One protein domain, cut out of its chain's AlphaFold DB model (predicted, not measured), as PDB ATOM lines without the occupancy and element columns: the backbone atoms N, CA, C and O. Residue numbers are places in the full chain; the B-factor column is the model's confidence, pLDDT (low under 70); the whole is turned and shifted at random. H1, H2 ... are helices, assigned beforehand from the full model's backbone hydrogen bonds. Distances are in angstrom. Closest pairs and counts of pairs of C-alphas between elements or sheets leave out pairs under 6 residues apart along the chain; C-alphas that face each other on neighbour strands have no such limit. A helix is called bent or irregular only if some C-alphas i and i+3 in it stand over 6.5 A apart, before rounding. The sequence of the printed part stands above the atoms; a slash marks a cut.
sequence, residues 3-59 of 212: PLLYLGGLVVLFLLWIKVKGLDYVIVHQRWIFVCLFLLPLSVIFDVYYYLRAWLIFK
ATOM      1  N   PRO A   3     167.276 192.105 142.153       58.19
ATOM      2  CA  PRO A   3     168.700 192.399 141.957       58.19
ATOM      3  C   PRO A   3     168.991 193.098 140.618       58.19
ATOM      4  O   PRO A   3     169.911 193.905 140.541       58.19
ATOM      5  N   LEU A   4     168.179 192.854 139.582       59.69
ATOM      6  CA  LEU A   4     168.306 193.489 138.261       59.69
ATOM      7  C   LEU A   4     167.914 194.976 138.272       59.69
ATOM      8  O   LEU A   4     168.543 195.778 137.584       59.69
ATOM      9  N   LEU A   5     166.919 195.356 139.080       62.28
ATOM     10  CA  LEU A   5     166.494 196.751 139.242       62.28
ATOM     11  C   LEU A   5     167.505 197.561 140.061       62.28
ATOM     12  O   LEU A   5     167.808 198.697 139.701       62.28
ATOM     13  N   TYR A   6     168.096 196.960 141.100       62.84
ATOM     14  CA  TYR A   6     169.182 197.585 141.861       62.84
ATOM     15  C   TYR A   6     170.463 197.743 141.031       62.84
ATOM     16  O   TYR A   6     171.088 198.801 141.088       62.84
ATOM     17  N   LEU A   7     170.820 196.747 140.208       65.06
ATOM     18  CA  LEU A   7     171.931 196.862 139.256       65.06
ATOM     19  C   LEU A   7     171.673 197.966 138.224       65.06
ATOM     20  O   LEU A   7     172.555 198.782 137.973       65.06
ATOM     21  N   GLY A   8     170.460 198.030 137.668       68.94
ATOM     22  CA  GLY A   8     170.066 199.078 136.725       68.94
ATOM     23  C   GLY A   8     170.135 200.477 137.341       68.94
ATOM     24  O   GLY A   8     170.682 201.392 136.729       68.94
ATOM     25  N   GLY A   9     169.663 200.633 138.582       69.56
ATOM     26  CA  GLY A   9     169.758 201.884 139.336       69.56
ATOM     27  C   GLY A   9     171.204 202.310 139.593       69.56
ATOM     28  O   GLY A   9     171.552 203.461 139.343       69.56
ATOM     29  N   LEU A  10     172.069 201.377 140.003       67.19
ATOM     30  CA  LEU A  10     173.504 201.614 140.192       67.19
ATOM     31  C   LEU A  10     174.201 202.021 138.893       67.19
ATOM     32  O   LEU A  10     175.004 202.948 138.905       67.19
ATOM     33  N   VAL A  11     173.864 201.385 137.769       69.69
ATOM     34  CA  VAL A  11     174.420 201.719 136.450       69.69
ATOM     35  C   VAL A  11     173.983 203.117 136.008       69.69
ATOM     36  O   VAL A  11     174.810 203.881 135.521       69.69
ATOM     37  N   VAL A  12     172.723 203.502 136.224       69.31
ATOM     38  CA  VAL A  12     172.223 204.846 135.881       69.31
ATOM     39  C   VAL A  12     172.862 205.925 136.760       69.31
ATOM     40  O   VAL A  12     173.271 206.967 136.249       69.31
ATOM     41  N   LEU A  13     173.019 205.667 138.060       66.19
ATOM     42  CA  LEU A  13     173.687 206.579 138.996       66.19
ATOM     43  C   LEU A  13     175.184 206.706 138.680       66.19
ATOM     44  O   LEU A  13     175.733 207.804 138.726       66.19
ATOM     45  N   PHE A  14     175.823 205.606 138.279       65.06
ATOM     46  CA  PHE A  14     177.211 205.570 137.828       65.06
ATOM     47  C   PHE A  14     177.406 206.324 136.504       65.06
ATOM     48  O   PHE A  14     178.338 207.116 136.384       65.06
ATOM     49  N   LEU A  15     176.495 206.167 135.538       65.12
ATOM     50  CA  LEU A  15     176.507 206.908 134.272       65.12
ATOM     51  C   LEU A  15     176.269 208.410 134.475       65.12
ATOM     52  O   LEU A  15     176.946 209.225 133.849       65.12
ATOM     53  N   LEU A  16     175.354 208.791 135.372       63.94
ATOM     54  CA  LEU A  16     175.136 210.188 135.763       63.94
ATOM     55  C   LEU A  16     176.362 210.770 136.476       63.94
ATOM     56  O   LEU A  16     176.770 211.891 136.178       63.94
ATOM     57  N   TRP A  17     177.000 209.998 137.356       62.47
ATOM     58  CA  TRP A  17     178.216 210.404 138.059       62.47
ATOM     59  C   TRP A  17     179.411 210.596 137.110       62.47
ATOM     60  O   TRP A  17     180.126 211.596 137.212       62.47
ATOM     61  N   ILE A  18     179.565 209.707 136.121       61.66
ATOM     62  CA  ILE A  18     180.541 209.826 135.028       61.66
ATOM     63  C   ILE A  18     180.296 211.091 134.194       61.66
ATOM     64  O   ILE A  18     181.246 211.792 133.837       61.66
ATOM     65  N   LYS A  19     179.030 211.413 133.903       61.72
ATOM     66  CA  LYS A  19     178.661 212.601 133.120       61.72
ATOM     67  C   LYS A  19     178.936 213.916 133.862       61.72
ATOM     68  O   LYS A  19     179.219 214.915 133.212       61.72
ATOM     69  N   VAL A  20     178.854 213.918 135.196       60.59
ATOM     70  CA  VAL A  20     178.995 215.119 136.045       60.59
ATOM     71  C   VAL A  20     180.449 215.424 136.414       60.59
ATOM     72  O   VAL A  20     180.833 216.588 136.427       60.59
ATOM     73  N   LYS A  21     181.275 214.411 136.710       58.12
ATOM     74  CA  LYS A  21     182.685 214.623 137.102       58.12
ATOM     75  C   LYS A  21     183.684 214.589 135.940       58.12
ATOM     76  O   LYS A  21     184.857 214.889 136.149       58.12
ATOM     77  N   GLY A  22     183.220 214.262 134.734       61.09
ATOM     78  CA  GLY A  22     184.064 214.053 133.562       61.09
ATOM     79  C   GLY A  22     184.638 212.637 133.534       61.09
ATOM     80  O   GLY A  22     185.084 212.104 134.554       61.09
ATOM     81  N   LEU A  23     184.633 212.027 132.344       60.66
ATOM     82  CA  LEU A  23     185.155 210.676 132.102       60.66
ATOM     83  C   LEU A  23     186.609 210.546 132.601       60.66
ATOM     84  O   LEU A  23     186.975 209.540 133.205       60.66
ATOM     85  N   ASP A  24     187.393 211.613 132.431       58.72
ATOM     86  CA  ASP A  24     188.795 211.696 132.836       58.72
ATOM     87  C   ASP A  24     188.991 211.557 134.353       58.72
ATOM     88  O   ASP A  24     189.918 210.883 134.796       58.72
ATOM     89  N   TYR A  25     188.099 212.115 135.181       63.84
ATOM     90  CA  TYR A  25     188.223 212.021 136.639       63.84
ATOM     91  C   TYR A  25     187.961 210.597 137.142       63.84
ATOM     92  O   TYR A  25     188.668 210.105 138.023       63.84
ATOM     93  N   VAL A  26     186.979 209.906 136.558       61.88
ATOM     94  CA  VAL A  26     186.649 208.516 136.906       61.88
ATOM     95  C   VAL A  26     187.740 207.563 136.422       61.88
ATOM     96  O   VAL A  26     188.164 206.692 137.180       61.88
ATOM     97  N   ILE A  27     188.262 207.775 135.212       63.59
ATOM     98  CA  ILE A  27     189.380 206.988 134.684       63.59
ATOM     99  C   ILE A  27     190.647 207.206 135.514       63.59
ATOM    100  O   ILE A  27     191.383 206.250 135.711       63.59
ATOM    101  N   VAL A  28     190.907 208.408 136.043       64.06
ATOM    102  CA  VAL A  28     192.125 208.696 136.827       64.06
ATOM    103  C   VAL A  28     192.009 208.277 138.300       64.06
ATOM    104  O   VAL A  28     192.968 207.721 138.833       64.06
ATOM    105  N   HIS A  29     190.866 208.492 138.970       67.38
ATOM    106  CA  HIS A  29     190.697 208.168 140.400       67.38
ATOM    107  C   HIS A  29     190.190 206.741 140.674       67.38
ATOM    108  O   HIS A  29     190.502 206.183 141.722       67.38
ATOM    109  N   GLN A  30     189.433 206.123 139.759       68.75
ATOM    110  CA  GLN A  30     188.877 204.767 139.917       68.75
ATOM    111  C   GLN A  30     189.524 203.765 138.946       68.75
ATOM    112  O   GLN A  30     188.880 202.824 138.477       68.75
ATOM    113  N   ARG A  31     190.826 203.939 138.659       73.25
ATOM    114  CA  ARG A  31     191.619 203.049 137.781       73.25
ATOM    115  C   ARG A  31     191.456 201.578 138.150       73.25
ATOM    116  O   ARG A  31     191.336 200.738 137.266       73.25
ATOM    117  N   TRP A  32     191.414 201.277 139.446       78.44
ATOM    118  CA  TRP A  32     191.295 199.911 139.951       78.44
ATOM    119  C   TRP A  32     189.957 199.255 139.578       78.44
ATOM    120  O   TRP A  32     189.962 198.083 139.229       78.44
ATOM    121  N   ILE A  33     188.833 199.988 139.556       81.25
ATOM    122  CA  ILE A  33     187.525 199.432 139.153       81.25
ATOM    123  C   ILE A  33     187.575 199.002 137.689       81.25
ATOM    124  O   ILE A  33     187.152 197.901 137.345       81.25
ATOM    125  N   PHE A  34     188.128 199.858 136.828       76.44
ATOM    126  CA  PHE A  34     188.259 199.556 135.407       76.44
ATOM    127  C   PHE A  34     189.204 198.373 135.160       76.44
ATOM    128  O   PHE A  34     188.887 197.472 134.383       76.44
ATOM    129  N   VAL A  35     190.341 198.342 135.861       80.56
ATOM    130  CA  VAL A  35     191.296 197.234 135.774       80.56
ATOM    131  C   VAL A  35     190.655 195.928 136.243       80.56
ATOM    132  O   VAL A  35     190.712 194.939 135.522       80.56
ATOM    133  N   CYS A  36     189.988 195.920 137.397       82.62
ATOM    134  CA  CYS A  36     189.413 194.701 137.959       82.62
ATOM    135  C   CYS A  36     188.205 194.176 137.176       82.62
ATOM    136  O   CYS A  36     188.049 192.965 137.056       82.62
ATOM    137  N   LEU A  37     187.348 195.058 136.656       83.25
ATOM    138  CA  LEU A  37     186.088 194.654 136.029       83.25
ATOM    139  C   LEU A  37     186.206 194.418 134.518       83.25
ATOM    140  O   LEU A  37     185.448 193.621 133.974       83.25
ATOM    141  N   PHE A  38     187.144 195.086 133.842       81.81
ATOM    142  CA  PHE A  38     187.300 194.975 132.389       81.81
ATOM    143  C   PHE A  38     188.659 194.419 131.984       81.81
ATOM    144  O   PHE A  38     188.709 193.472 131.204       81.81
ATOM    145  N   LEU A  39     189.755 194.969 132.513       82.31
ATOM    146  CA  LEU A  39     191.096 194.592 132.055       82.31
ATOM    147  C   LEU A  39     191.477 193.167 132.484       82.31
ATOM    148  O   LEU A  39     191.934 192.393 131.649       82.31
ATOM    149  N   LEU A  40     191.260 192.807 133.754       85.94
ATOM    150  CA  LEU A  40     191.593 191.479 134.278       85.94
ATOM    151  C   LEU A  40     190.765 190.369 133.610       85.94
ATOM    152  O   LEU A  40     191.375 189.421 133.117       85.94
ATOM    153  N   PRO A  41     189.422 190.466 133.499       88.56
ATOM    154  CA  PRO A  41     188.648 189.438 132.812       88.56
ATOM    155  C   PRO A  41     189.023 189.329 131.336       88.56
ATOM    156  O   PRO A  41     189.134 188.223 130.817       88.56
ATOM    157  N   LEU A  42     189.269 190.459 130.662       88.44
ATOM    158  CA  LEU A  42     189.698 190.455 129.267       88.44
ATOM    159  C   LEU A  42     191.073 189.796 129.090       88.44
ATOM    160  O   LEU A  42     191.240 189.029 128.144       88.44
ATOM    161  N   SER A  43     192.022 190.045 130.000       84.31
ATOM    162  CA  SER A  43     193.330 189.376 130.012       84.31
ATOM    163  C   SER A  43     193.168 187.867 130.152       84.31
ATOM    164  O   SER A  43     193.665 187.125 129.318       84.31
ATOM    165  N   VAL A  44     192.377 187.409 131.128       85.81
ATOM    166  CA  VAL A  44     192.140 185.971 131.336       85.81
ATOM    167  C   VAL A  44     191.472 185.333 130.116       85.81
ATOM    168  O   VAL A  44     191.862 184.247 129.702       85.81
ATOM    169  N   ILE A  45     190.485 185.995 129.502       88.75
ATOM    170  CA  ILE A  45     189.846 185.498 128.273       88.75
ATOM    171  C   ILE A  45     190.869 185.379 127.139       88.75
ATOM    172  O   ILE A  45     190.849 184.400 126.393       88.75
ATOM    173  N   PHE A  46     191.757 186.365 127.007       83.00
ATOM    174  CA  PHE A  46     192.820 186.349 126.011       83.00
ATOM    175  C   PHE A  46     193.784 185.182 126.257       83.00
ATOM    176  O   PHE A  46     194.022 184.395 125.342       83.00
ATOM    177  N   ASP A  47     194.242 184.992 127.492       79.19
ATOM    178  CA  ASP A  47     195.143 183.897 127.866       79.19
ATOM    179  C   ASP A  47     194.497 182.529 127.619       79.19
ATOM    180  O   ASP A  47     195.099 181.648 127.000       79.19
ATOM    181  N   VAL A  48     193.226 182.367 128.002       84.12
ATOM    182  CA  VAL A  48     192.442 181.151 127.745       84.12
ATOM    183  C   VAL A  48     192.300 180.897 126.246       84.12
ATOM    184  O   VAL A  48     192.451 179.759 125.804       84.12
ATOM    185  N   TYR A  49     192.047 181.928 125.440       85.00
ATOM    186  CA  TYR A  49     191.976 181.788 123.987       85.00
ATOM    187  C   TYR A  49     193.306 181.298 123.394       85.00
ATOM    188  O   TYR A  49     193.306 180.359 122.594       85.00
ATOM    189  N   TYR A  50     194.439 181.883 123.797       74.44
ATOM    190  CA  TYR A  50     195.758 181.448 123.326       74.44
ATOM    191  C   TYR A  50     196.090 180.029 123.783       74.44
ATOM    192  O   TYR A  50     196.587 179.235 122.981       74.44
ATOM    193  N   TYR A  51     195.759 179.688 125.027       75.62
ATOM    194  CA  TYR A  51     195.937 178.346 125.566       75.62
ATOM    195  C   TYR A  51     195.104 177.313 124.800       75.62
ATOM    196  O   TYR A  51     195.640 176.312 124.323       75.62
ATOM    197  N   LEU A  52     193.806 177.574 124.604       79.12
ATOM    198  CA  LEU A  52     192.913 176.691 123.852       79.12
ATOM    199  C   LEU A  52     193.363 176.541 122.400       79.12
ATOM    200  O   LEU A  52     193.350 175.434 121.869       79.12
ATOM    201  N   ARG A  53     193.799 177.631 121.760       77.62
ATOM    202  CA  ARG A  53     194.348 177.590 120.402       77.62
ATOM    203  C   ARG A  53     195.587 176.698 120.334       77.62
ATOM    204  O   ARG A  53     195.643 175.832 119.464       77.62
ATOM    205  N   ALA A  54     196.552 176.892 121.232       70.19
ATOM    206  CA  ALA A  54     197.771 176.087 121.281       70.19
ATOM    207  C   ALA A  54     197.450 174.607 121.537       70.19
ATOM    208  O   ALA A  54     197.942 173.730 120.827       70.19
ATOM    209  N   TRP A  55     196.549 174.328 122.480       71.81
ATOM    210  CA  TRP A  55     196.094 172.976 122.790       71.81
ATOM    211  C   TRP A  55     195.399 172.302 121.601       71.81
ATOM    212  O   TRP A  55     195.684 171.144 121.292       71.81
ATOM    213  N   LEU A  56     194.524 173.021 120.890       70.00
ATOM    214  CA  LEU A  56     193.858 172.515 119.689       70.00
ATOM    215  C   LEU A  56     194.866 172.195 118.580       70.00
ATOM    216  O   LEU A  56     194.792 171.121 117.987       70.00
ATOM    217  N   ILE A  57     195.816 173.093 118.307       68.50
ATOM    218  CA  ILE A  57     196.835 172.890 117.265       68.50
ATOM    219  C   ILE A  57     197.725 171.689 117.599       68.50
ATOM    220  O   ILE A  57     197.981 170.855 116.724       68.50
ATOM    221  N   PHE A  58     198.127 171.561 118.867       65.62
ATOM    222  CA  PHE A  58     198.900 170.424 119.359       65.62
ATOM    223  C   PHE A  58     198.124 169.109 119.200       65.62
ATOM    224  O   PHE A  58     198.611 168.160 118.586       65.62
ATOM    225  N   LYS A  59     196.867 169.066 119.662       66.00
ATOM    226  CA  LYS A  59     196.022 167.864 119.602       66.00
ATOM    227  C   LYS A  59     195.696 167.430 118.171       66.00
ATOM    228  O   LYS A  59     195.589 166.238 117.902       66.00
TER     229      LYS A  59
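What this domain is: This is residues 3 to 59 of the 212 residues of the protein "FAD-binding PCMH-type domain-containing protein" of Oncorhynchus mykiss (UniProt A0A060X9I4). Going along the printed part from its first residue, you trace an open, flat L: the helix H1 makes one arm, the short helix H2 sits at the corner, and the long helix H3 makes the other, longer arm. The two arms stay clear of each other, and much of each stands free, residues 3 to 13 of H1 and residues 44 to 59 of H3 among them. The printed part has 57 residues, with three named helices in the order H1, H2, H3 and no named strand; its class is all helix. The whole is extended, with a radius of gyration of the C-alphas of 17.2 A and spans of 52 by 29 by 13 A.

Where its parts are: Find C-alpha 3 at (168.700, 192.399, 141.957); from there H1, residues 3 to 21, runs 26.7 A to C-alpha 21 at (182.685, 214.623, 137.102). After Gly 22 look for H2, residues 23 to 29, whose first and last C-alphas are 10.3 A apart. After Gln 30 comes H3, residues 31 to 59, the longest helix, which runs 39.8 A to C-alpha 59 at (196.022, 167.864, 119.602). Look near residue 38 for a kink of 30 degrees in H3; the helix is irregular, but only just, with C-alphas 37 and 40 at 6.6 A from each other.

How they stand to each other: Start at H1 and H2, which are close but not clearly touching; their closest C-alphas, those of Ile 18 and Val 26, are 6.5 A apart. Their lines stand about perpendicular, at 82 degrees. Going on, you find H2 and H3 also close but not clearly touching, with the C-alphas of Ile 27 and Phe 34 the closest at 7.6 A. Their lines stand about perpendicular, at 90 degrees, where the line of H3 is a rough one. H1 and H3 are apart. In the backbone, every O i to N i+4 pair of H1 and H2 is within hydrogen-bond range, and in H3 23 of 25 are.

The domain as a whole: The two C-alphas farthest apart are those of Val 20 and Lys 59, at 52.9 A, while the first and last printed C-alphas, of Pro 3 and Lys 59, are 43.0 A apart. The printed part has no cut, and the links from H1 to H2 and from H2 to H3 are both tight, with one residue each. Look at the B-factor column for the model's own confidence: the mean pLDDT of the printed part is 71.6, and residues 3 to 30 and 57 to 59 are under 70.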